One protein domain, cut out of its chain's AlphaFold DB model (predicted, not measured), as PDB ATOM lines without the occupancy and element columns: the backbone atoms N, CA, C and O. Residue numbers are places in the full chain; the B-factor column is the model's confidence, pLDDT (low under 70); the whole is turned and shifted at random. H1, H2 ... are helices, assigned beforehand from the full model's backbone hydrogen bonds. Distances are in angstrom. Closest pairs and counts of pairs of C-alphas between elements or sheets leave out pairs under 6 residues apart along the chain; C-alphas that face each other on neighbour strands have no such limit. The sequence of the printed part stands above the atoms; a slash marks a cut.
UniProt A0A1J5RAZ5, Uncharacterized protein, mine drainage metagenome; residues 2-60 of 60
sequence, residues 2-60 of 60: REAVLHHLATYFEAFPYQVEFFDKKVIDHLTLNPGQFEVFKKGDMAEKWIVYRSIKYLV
ATOM      1  N   ARG A   2       2.089  36.447  58.550       94.56
ATOM      2  CA  ARG A   2       2.963  35.881  59.596       94.56
ATOM      3  C   ARG A   2       4.468  35.931  59.293       94.56
ATOM      4  O   ARG A   2       5.238  36.371  60.135       94.56
ATOM      5  N   GLU A   3       4.889  35.531  58.093       95.56
ATOM      6  CA  GLU A   3       6.309  35.568  57.691       95.56
ATOM      7  C   GLU A   3       6.892  36.989  57.686       95.56
ATOM      8  O   GLU A   3       8.024  37.197  58.110       95.56
ATOM      9  N   ALA A   4       6.103  37.990  57.281       96.38
ATOM     10  CA  ALA A   4       6.528  39.387  57.316       96.38
ATOM     11  C   ALA A   4       6.691  39.886  58.760       96.38
ATOM     12  O   ALA A   4       7.662  40.575  59.064       96.38
ATOM     13  N   VAL A   5       5.772  39.506  59.655       97.50
ATOM     14  CA  VAL A   5       5.864  39.806  61.092       97.50
ATOM     15  C   VAL A   5       7.139  39.208  61.682       97.50
ATOM     16  O   VAL A   5       7.911  39.921  62.319       97.50
ATOM     17  N   LEU A   6       7.392  37.925  61.410       97.31
ATOM     18  CA  LEU A   6       8.601  37.222  61.837       97.31
ATOM     19  C   LEU A   6       9.871  37.914  61.346       97.31
ATOM     20  O   LEU A   6      10.761  38.190  62.145       97.31
ATOM     21  N   HIS A   7       9.944  38.241  60.056       97.25
ATOM     22  CA  HIS A   7      11.112  38.903  59.479       97.25
ATOM     23  C   HIS A   7      11.357  40.287  60.097       97.25
ATOM     24  O   HIS A   7      12.495  40.653  60.395       97.25
ATOM     25  N   HIS A   8      10.299  41.070  60.322       97.56
ATOM     26  CA  HIS A   8      10.429  42.394  60.927       97.56
ATOM     27  C   HIS A   8      10.816  42.339  62.409       97.56
ATOM     28  O   HIS A   8      11.630  43.152  62.838       97.56
ATOM     29  N   LEU A   9      10.290  41.381  63.176       97.19
ATOM     30  CA  LEU A   9      10.709  41.168  64.564       97.19
ATOM     31  C   LEU A   9      12.154  40.656  64.643       97.19
ATOM     32  O   LEU A   9      12.927  41.153  65.450       97.19
ATOM     33  N   ALA A  10      12.545  39.731  63.765       97.06
ATOM     34  CA  ALA A  10      13.928  39.272  63.625       97.06
ATOM     35  C   ALA A  10      14.889  40.432  63.344       97.06
ATOM     36  O   ALA A  10      15.908  40.567  64.013       97.06
ATOM     37  N   THR A  11      14.509  41.326  62.428       96.44
ATOM     38  CA  THR A  11      15.274  42.549  62.144       96.44
ATOM     39  C   THR A  11      15.359  43.454  63.375       96.44
ATOM     40  O   THR A  11      16.424  43.970  63.682       96.44
ATOM     41  N   TYR A  12      14.246  43.644  64.090       96.50
ATOM     42  CA  TYR A  12      14.183  44.489  65.284       96.50
ATOM     43  C   TYR A  12      15.050  43.970  66.440       96.50
ATOM     44  O   TYR A  12      15.635  44.767  67.169       96.50
ATOM     45  N   PHE A  13      15.143  42.650  66.595       96.00
ATOM     46  CA  PHE A  13      15.945  42.002  67.632       96.00
ATOM     47  C   PHE A  13      17.368  41.653  67.201       96.00
ATOM     48  O   PHE A  13      18.091  41.065  68.001       96.00
ATOM     49  N   GLU A  14      17.752  41.965  65.960       96.19
ATOM     50  CA  GLU A  14      19.022  41.522  65.368       96.19
ATOM     51  C   GLU A  14      19.242  40.005  65.553       96.19
ATOM     52  O   GLU A  14      20.329  39.530  65.877       96.19
ATOM     53  N   ALA A  15      18.168  39.231  65.369       95.44
ATOM     54  CA  ALA A  15      18.108  37.800  65.648       95.44
ATOM     55  C   ALA A  15      17.652  37.006  64.419       95.44
ATOM     56  O   ALA A  15      17.113  37.555  63.456       95.44
ATOM     57  N   PHE A  16      17.817  35.682  64.451       95.69
ATOM     58  CA  PHE A  16      17.273  34.828  63.396       95.69
ATOM     59  C   PHE A  16      15.752  34.640  63.540       95.69
ATOM     60  O   PHE A  16      15.252  34.527  64.664       95.69
ATOM     61  N   PRO A  17      15.004  34.488  62.427       93.81
ATOM     62  CA  PRO A  17      13.556  34.282  62.467       93.81
ATOM     63  C   PRO A  17      13.101  33.117  63.350       93.81
ATOM     64  O   PRO A  17      12.120  33.263  64.068       93.81
ATOM     65  N   TYR A  18      13.827  31.993  63.365       92.94
ATOM     66  CA  TYR A  18      13.464  30.832  64.189       92.94
ATOM     67  C   TYR A  18      13.604  31.104  65.697       92.94
ATOM     68  O   TYR A  18      12.842  30.563  66.496       92.94
ATOM     69  N   GLN A  19      14.559  31.952  66.100       94.56
ATOM     70  CA  GLN A  19      14.742  32.338  67.501       94.56
ATOM     71  C   GLN A  19      13.563  33.196  67.954       94.56
ATOM     72  O   GLN A  19      12.945  32.919  68.978       94.56
ATOM     73  N   VAL A  20      13.199  34.186  67.138       94.94
ATOM     74  CA  VAL A  20      12.029  35.034  67.384       94.94
ATOM     75  C   VAL A  20      10.741  34.217  67.380       94.94
ATOM     76  O   VAL A  20       9.890  34.400  68.244       94.94
ATOM     77  N   GLU A  21      10.598  33.268  66.457       93.88
ATOM     78  CA  GLU A  21       9.448  32.366  66.416       93.88
ATOM     79  C   GLU A  21       9.277  31.575  67.718       93.88
ATOM     80  O   GLU A  21       8.150  31.401  68.191       93.88
ATOM     81  N   PHE A  22      10.389  31.152  68.321       93.94
ATOM     82  CA  PHE A  22      10.398  30.422  69.583       93.94
ATOM     83  C   PHE A  22      10.137  31.330  70.797       93.94
ATOM     84  O   PHE A  22       9.347  30.976  71.673       93.94
ATOM     85  N   PHE A  23      10.758  32.512  70.860       92.25
ATOM     86  CA  PHE A  23      10.653  33.402  72.022       92.25
ATOM     87  C   PHE A  23       9.370  34.247  72.031       92.25
ATOM     88  O   PHE A  23       8.834  34.542  73.104       92.25
ATOM     89  N   ASP A  24       8.850  34.630  70.862       95.19
ATOM     90  CA  ASP A  24       7.868  35.710  70.698       95.19
ATOM     91  C   ASP A  24       6.556  35.286  70.041       95.19
ATOM     92  O   ASP A  24       5.835  36.118  69.486       95.19
ATOM     93  N   LYS A  25       6.183  34.006  70.170       96.06
ATOM     94  CA  LYS A  25       4.944  33.455  69.593       96.06
ATOM     95  C   LYS A  25       3.711  34.336  69.830       96.06
ATOM     96  O   LYS A  25       2.989  34.640  68.887       96.06
ATOM     97  N   LYS A  26       3.502  34.798  71.067       96.00
ATOM     98  CA  LYS A  26       2.379  35.680  71.431       96.00
ATOM     99  C   LYS A  26       2.361  36.978  70.617       96.00
ATOM    100  O   LYS A  26       1.305  37.402  70.159       96.00
ATOM    101  N   VAL A  27       3.524  37.603  70.438       97.62
ATOM    102  CA  VAL A  27       3.646  38.859  69.691       97.62
ATOM    103  C   VAL A  27       3.404  38.622  68.209       97.62
ATOM    104  O   VAL A  27       2.662  39.372  67.578       97.62
ATOM    105  N   ILE A  28       3.977  37.546  67.670       97.81
ATOM    106  CA  ILE A  28       3.796  37.153  66.272       97.81
ATOM    107  C   ILE A  28       2.318  36.914  65.970       97.81
ATOM    108  O   ILE A  28       1.800  37.447  64.988       97.81
ATOM    109  N   ASP A  29       1.635  36.143  66.816       97.56
ATOM    110  CA  ASP A  29       0.218  35.833  66.644       97.56
ATOM    111  C   ASP A  29      -0.628  37.116  66.719       97.56
ATOM    112  O   ASP A  29      -1.455  37.361  65.840       97.56
ATOM    113  N   HIS A  30      -0.364  37.992  67.696       97.62
ATOM    114  CA  HIS A  30      -1.089  39.256  67.841       97.62
ATOM    115  C   HIS A  30      -0.915  40.174  66.626       97.62
ATOM    116  O   HIS A  30      -1.906  40.643  66.069       97.62
ATOM    117  N   LEU A  31       0.320  40.417  66.182       97.19
ATOM    118  CA  LEU A  31       0.594  41.283  65.031       97.19
ATOM    119  C   LEU A  31       0.083  40.673  63.718       97.19
ATOM    120  O   LEU A  31      -0.327  41.403  62.819       97.19
ATOM    121  N   THR A  32       0.042  39.340  63.617       97.44
ATOM    122  CA  THR A  32      -0.557  38.646  62.466       97.44
ATOM    123  C   THR A  32      -2.068  38.864  62.402       97.44
ATOM    124  O   THR A  32      -2.607  39.049  61.310       97.44
ATOM    125  N   LEU A  33      -2.745  38.856  63.555       97.56
ATOM    126  CA  LEU A  33      -4.192  39.074  63.666       97.56
ATOM    127  C   LEU A  33      -4.589  40.558  63.631       97.56
ATOM    128  O   LEU A  33      -5.741  40.865  63.332       97.56
ATOM    129  N   ASN A  34      -3.652  41.476  63.888       97.06
ATOM    130  CA  ASN A  34      -3.894  42.921  63.949       97.06
ATOM    131  C   ASN A  34      -3.005  43.693  62.949       97.06
ATOM    132  O   ASN A  34      -2.069  44.388  63.362       97.06
ATOM    133  N   PRO A  35      -3.303  43.649  61.631       95.31
ATOM    134  CA  PRO A  35      -2.465  44.265  60.595       95.31
ATOM    135  C   PRO A  35      -2.216  45.766  60.787       95.31
ATOM    136  O   PRO A  35      -1.145  46.256  60.444       95.31
ATOM    137  N   GLY A  36      -3.175  46.501  61.362       95.38
ATOM    138  CA  GLY A  36      -3.010  47.927  61.658       95.38
ATOM    139  C   GLY A  36      -1.894  48.198  62.670       95.38
ATOM    140  O   GLY A  36      -1.072  49.084  62.453       95.38
ATOM    141  N   GLN A  37      -1.802  47.394  63.735       94.31
ATOM    142  CA  GLN A  37      -0.701  47.503  64.697       94.31
ATOM    143  C   GLN A  37       0.626  47.041  64.097       94.31
ATOM    144  O   GLN A  37       1.666  47.623  64.397       94.31
ATOM    145  N   PHE A  38       0.600  46.031  63.222       97.62
ATOM    146  CA  PHE A  38       1.801  45.615  62.505       97.62
ATOM    147  C   PHE A  38       2.336  46.713  61.579       97.62
ATOM    148  O   PHE A  38       3.543  46.915  61.529       97.62
ATOM    149  N   GLU A  39       1.474  47.470  60.899       96.88
ATOM    150  CA  GLU A  39       1.911  48.605  60.079       96.88
ATOM    151  C   GLU A  39       2.557  49.718  60.914       96.88
ATOM    152  O   GLU A  39       3.581  50.268  60.502       96.88
ATOM    153  N   VAL A  40       2.016  49.999  62.105       95.44
ATOM    154  CA  VAL A  40       2.634  50.924  63.070       95.44
ATOM    155  C   VAL A  40       3.991  50.390  63.526       95.44
ATOM    156  O   VAL A  40       4.987  51.100  63.432       95.44
ATOM    157  N   PHE A  41       4.065  49.118  63.933       97.00
ATOM    158  CA  PHE A  41       5.322  48.479  64.325       97.00
ATOM    159  C   PHE A  41       6.360  48.528  63.198       97.00
ATOM    160  O   PHE A  41       7.514  48.872  63.412       97.00
ATOM    161  N   LYS A  42       5.965  48.209  61.967       96.75
ATOM    162  CA  LYS A  42       6.862  48.151  60.812       96.75
ATOM    163  C   LYS A  42       7.470  49.514  60.475       96.75
ATOM    164  O   LYS A  42       8.670  49.581  60.194       96.75
ATOM    165  N   LYS A  43       6.651  50.570  60.475       96.62
ATOM    166  CA  LYS A  43       7.046  51.933  60.079       96.62
ATOM    167  C   LYS A  43       7.658  52.745  61.215       96.62
ATOM    168  O   LYS A  43       8.359  53.707  60.922       96.62
ATOM    169  N   GLY A  44       7.397  52.355  62.459       95.06
ATOM    170  CA  GLY A  44       7.848  53.099  63.620       95.06
ATOM    171  C   GLY A  44       9.362  53.094  63.807       95.06
ATOM    172  O   GLY A  44      10.085  52.206  63.320       95.06
ATOM    173  N   ASP A  45       9.837  54.089  64.541       95.94
ATOM    174  CA  ASP A  45      11.210  54.128  65.028       95.94
ATOM    175  C   ASP A  45      11.455  53.076  66.132       95.94
ATOM    176  O   ASP A  45      10.588  52.263  66.472       95.94
ATOM    177  N   MET A  46      12.671  53.039  66.680       94.94
ATOM    178  CA  MET A  46      13.033  52.056  67.706       94.94
ATOM    179  C   MET A  46      12.163  52.173  68.969       94.94
ATOM    180  O   MET A  46      11.818  51.153  69.576       94.94
ATOM    181  N   ALA A  47      11.801  53.397  69.364       96.31
ATOM    182  CA  ALA A  47      11.001  53.653  70.554       96.31
ATOM    183  C   ALA A  47       9.545  53.228  70.333       96.31
ATOM    184  O   ALA A  47       8.971  52.532  71.174       96.31
ATOM    185  N   GLU A  48       8.969  53.560  69.180       96.00
ATOM    186  CA  GLU A  48       7.614  53.153  68.795       96.00
ATOM    187  C   GLU A  48       7.498  51.630  68.665       96.00
ATOM    188  O   GLU A  48       6.576  51.021  69.221       96.00
ATOM    189  N   LYS A  49       8.480  50.989  68.015       97.00
ATOM    190  CA  LYS A  49       8.579  49.523  67.927       97.00
ATOM    191  C   LYS A  49       8.631  48.876  69.299       97.00
ATOM    192  O   LYS A  49       7.905  47.911  69.541       97.00
ATOM    193  N   TRP A  50       9.434  49.428  70.211       96.44
ATOM    194  CA  TRP A  50       9.509  48.931  71.581       96.44
ATOM    195  C   TRP A  50       8.173  49.060  72.303       96.44
ATOM    196  O   TRP A  50       7.760  48.109  72.963       96.44
ATOM    197  N   ILE A  51       7.482  50.197  72.166       96.44
ATOM    198  CA  ILE A  51       6.175  50.442  72.793       96.44
ATOM    199  C   ILE A  51       5.136  49.419  72.320       96.44
ATOM    200  O   ILE A  51       4.439  48.836  73.155       96.44
ATOM    201  N   VAL A  52       5.056  49.160  71.013       96.19
ATOM    202  CA  VAL A  52       4.134  48.155  70.462       96.19
ATOM    203  C   VAL A  52       4.533  46.746  70.906       96.19
ATOM    204  O   VAL A  52       3.693  45.984  71.375       96.19
ATOM    205  N   TYR A  53       5.816  46.392  70.826       96.88
ATOM    206  CA  TYR A  53       6.277  45.073  71.256       96.88
ATOM    207  C   TYR A  53       5.987  44.821  72.743       96.88
ATOM    208  O   TYR A  53       5.396  43.798  73.098       96.88
ATOM    209  N   ARG A  54       6.359  45.756  73.629       96.31
ATOM    210  CA  ARG A  54       6.204  45.584  75.080       96.31
ATOM    211  C   ARG A  54       4.740  45.542  75.507       96.31
ATOM    212  O   ARG A  54       4.431  44.844  76.471       96.31
ATOM    213  N   SER A  55       3.859  46.280  74.826       96.69
ATOM    214  CA  SER A  55       2.433  46.283  75.157       96.69
ATOM    215  C   SER A  55       1.825  44.910  74.888       96.69
ATOM    216  O   SER A  55       1.102  44.384  75.728       96.69
ATOM    217  N   ILE A  56       2.223  44.264  73.794       96.81
ATOM    218  CA  ILE A  56       1.757  42.923  73.447       96.81
ATOM    219  C   ILE A  56       2.431  41.855  74.319       96.81
ATOM    220  O   ILE A  56       1.771  40.946  74.827       96.81
ATOM    221  N   LYS A  57       3.755  41.935  74.495       95.62
ATOM    222  CA  LYS A  57       4.527  40.915  75.215       95.62
ATOM    223  C   LYS A  57       4.149  40.868  76.697       95.62
ATOM    224  O   LYS A  57       3.928  39.771  77.212       95.62
ATOM    225  N   TYR A  58       4.040  42.028  77.351       94.06
ATOM    226  CA  TYR A  58       4.001  42.122  78.816       94.06
ATOM    227  C   TYR A  58       2.705  42.683  79.417       94.06
ATOM    228  O   TYR A  58       2.525  42.522  80.620       94.06
ATOM    229  N   LEU A  59       1.848  43.376  78.653       84.44
ATOM    230  CA  LEU A  59       0.689  44.095  79.220       84.44
ATOM    231  C   LEU A  59      -0.677  43.513  78.827       84.44
ATOM    232  O   LEU A  59      -1.615  43.624  79.612       84.44
ATOM    233  N   VAL A  60      -0.793  42.928  77.634       65.56
ATOM    234  CA  VAL A  60      -1.954  42.123  77.193       65.56
ATOM    235  C   VAL A  60      -1.843  40.707  77.743       65.56
ATOM    236  O   VAL A  60      -2.863  40.005  77.869       65.56
TER     237      VAL A  60
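What this domain is: This is residues 2 to 60 of the 60 residues of an uncharacterized protein of mine drainage metagenome (UniProt A0A1J5RAZ5). Five short helices pack mostly crossed into a rounded cluster: H1 and H2 stand crosswise on one side, the helical hairpin of H4 and H5 makes the other side, and H3 spans between them along one flank, packing on H1 and H5. The printed part has 59 residues with five named helices, H1 to H5 in chain order, and no named strand; its class is all helix. It is compact, with a radius of gyration of the C-alphas of 10.0 A and spans of 23 by 21 by 19 A.

How they stand to each other: Start at H1, residues 2 to 12; it touches H2, residues 17 to 23, about perpendicular at 86 degrees, and their closest C-alphas, of Ala 10 and Pro 17, are 5.1 A apart. H1 also touches H3, residues 25 to 33, at a steep tilt of 57 degrees, opposite ways; look at the closest C-alphas, of Arg 2 and Thr 32, 5.3 A apart. H3 and H4, residues 35 to 43, only just touch, with 3 pairs of C-alphas within 8 A, and only at the corner, where Leu 31 and Phe 38 have the closest C-alphas, 5.2 A apart. H5, residues 46 to 59, touches H4 with residues 48 to 53 alone, a hairpin at a steep tilt of 38 degrees, opposite ways; the closest C-alphas, of Phe 41 and Lys 49, are 5.0 A apart. With residues 53 to 57 alone H5 touches H3, only just about perpendicular at 72 degrees; the closest C-alphas, of Val 27 and Ile 56, are 5.8 A apart. H2 is apart from H4 and H5. In H1, H2, H3, H4 and H5 every O i to N i+4 pair is within hydrogen-bond range.

Where its parts are: Find C-alpha 2 at (2.963, 35.881, 59.596); from there H1 runs 15.2 A to C-alpha 12. H2, H3 and H4 measure 10.0 A, 12.3 A and 12.2 A. H5 begins at C-alpha 46 at (13.033, 52.056, 67.706) and runs 18.7 A to C-alpha 59 at (0.689, 44.095, 79.220).

The domain as a whole: The two C-alphas farthest apart, of Phe 16 and Val 60, are 24.8 A apart. The printed part has no cut, and its four links are tight. Mean pLDDT of the printed part is 95.4; look for low confidence at residue 60, under 70.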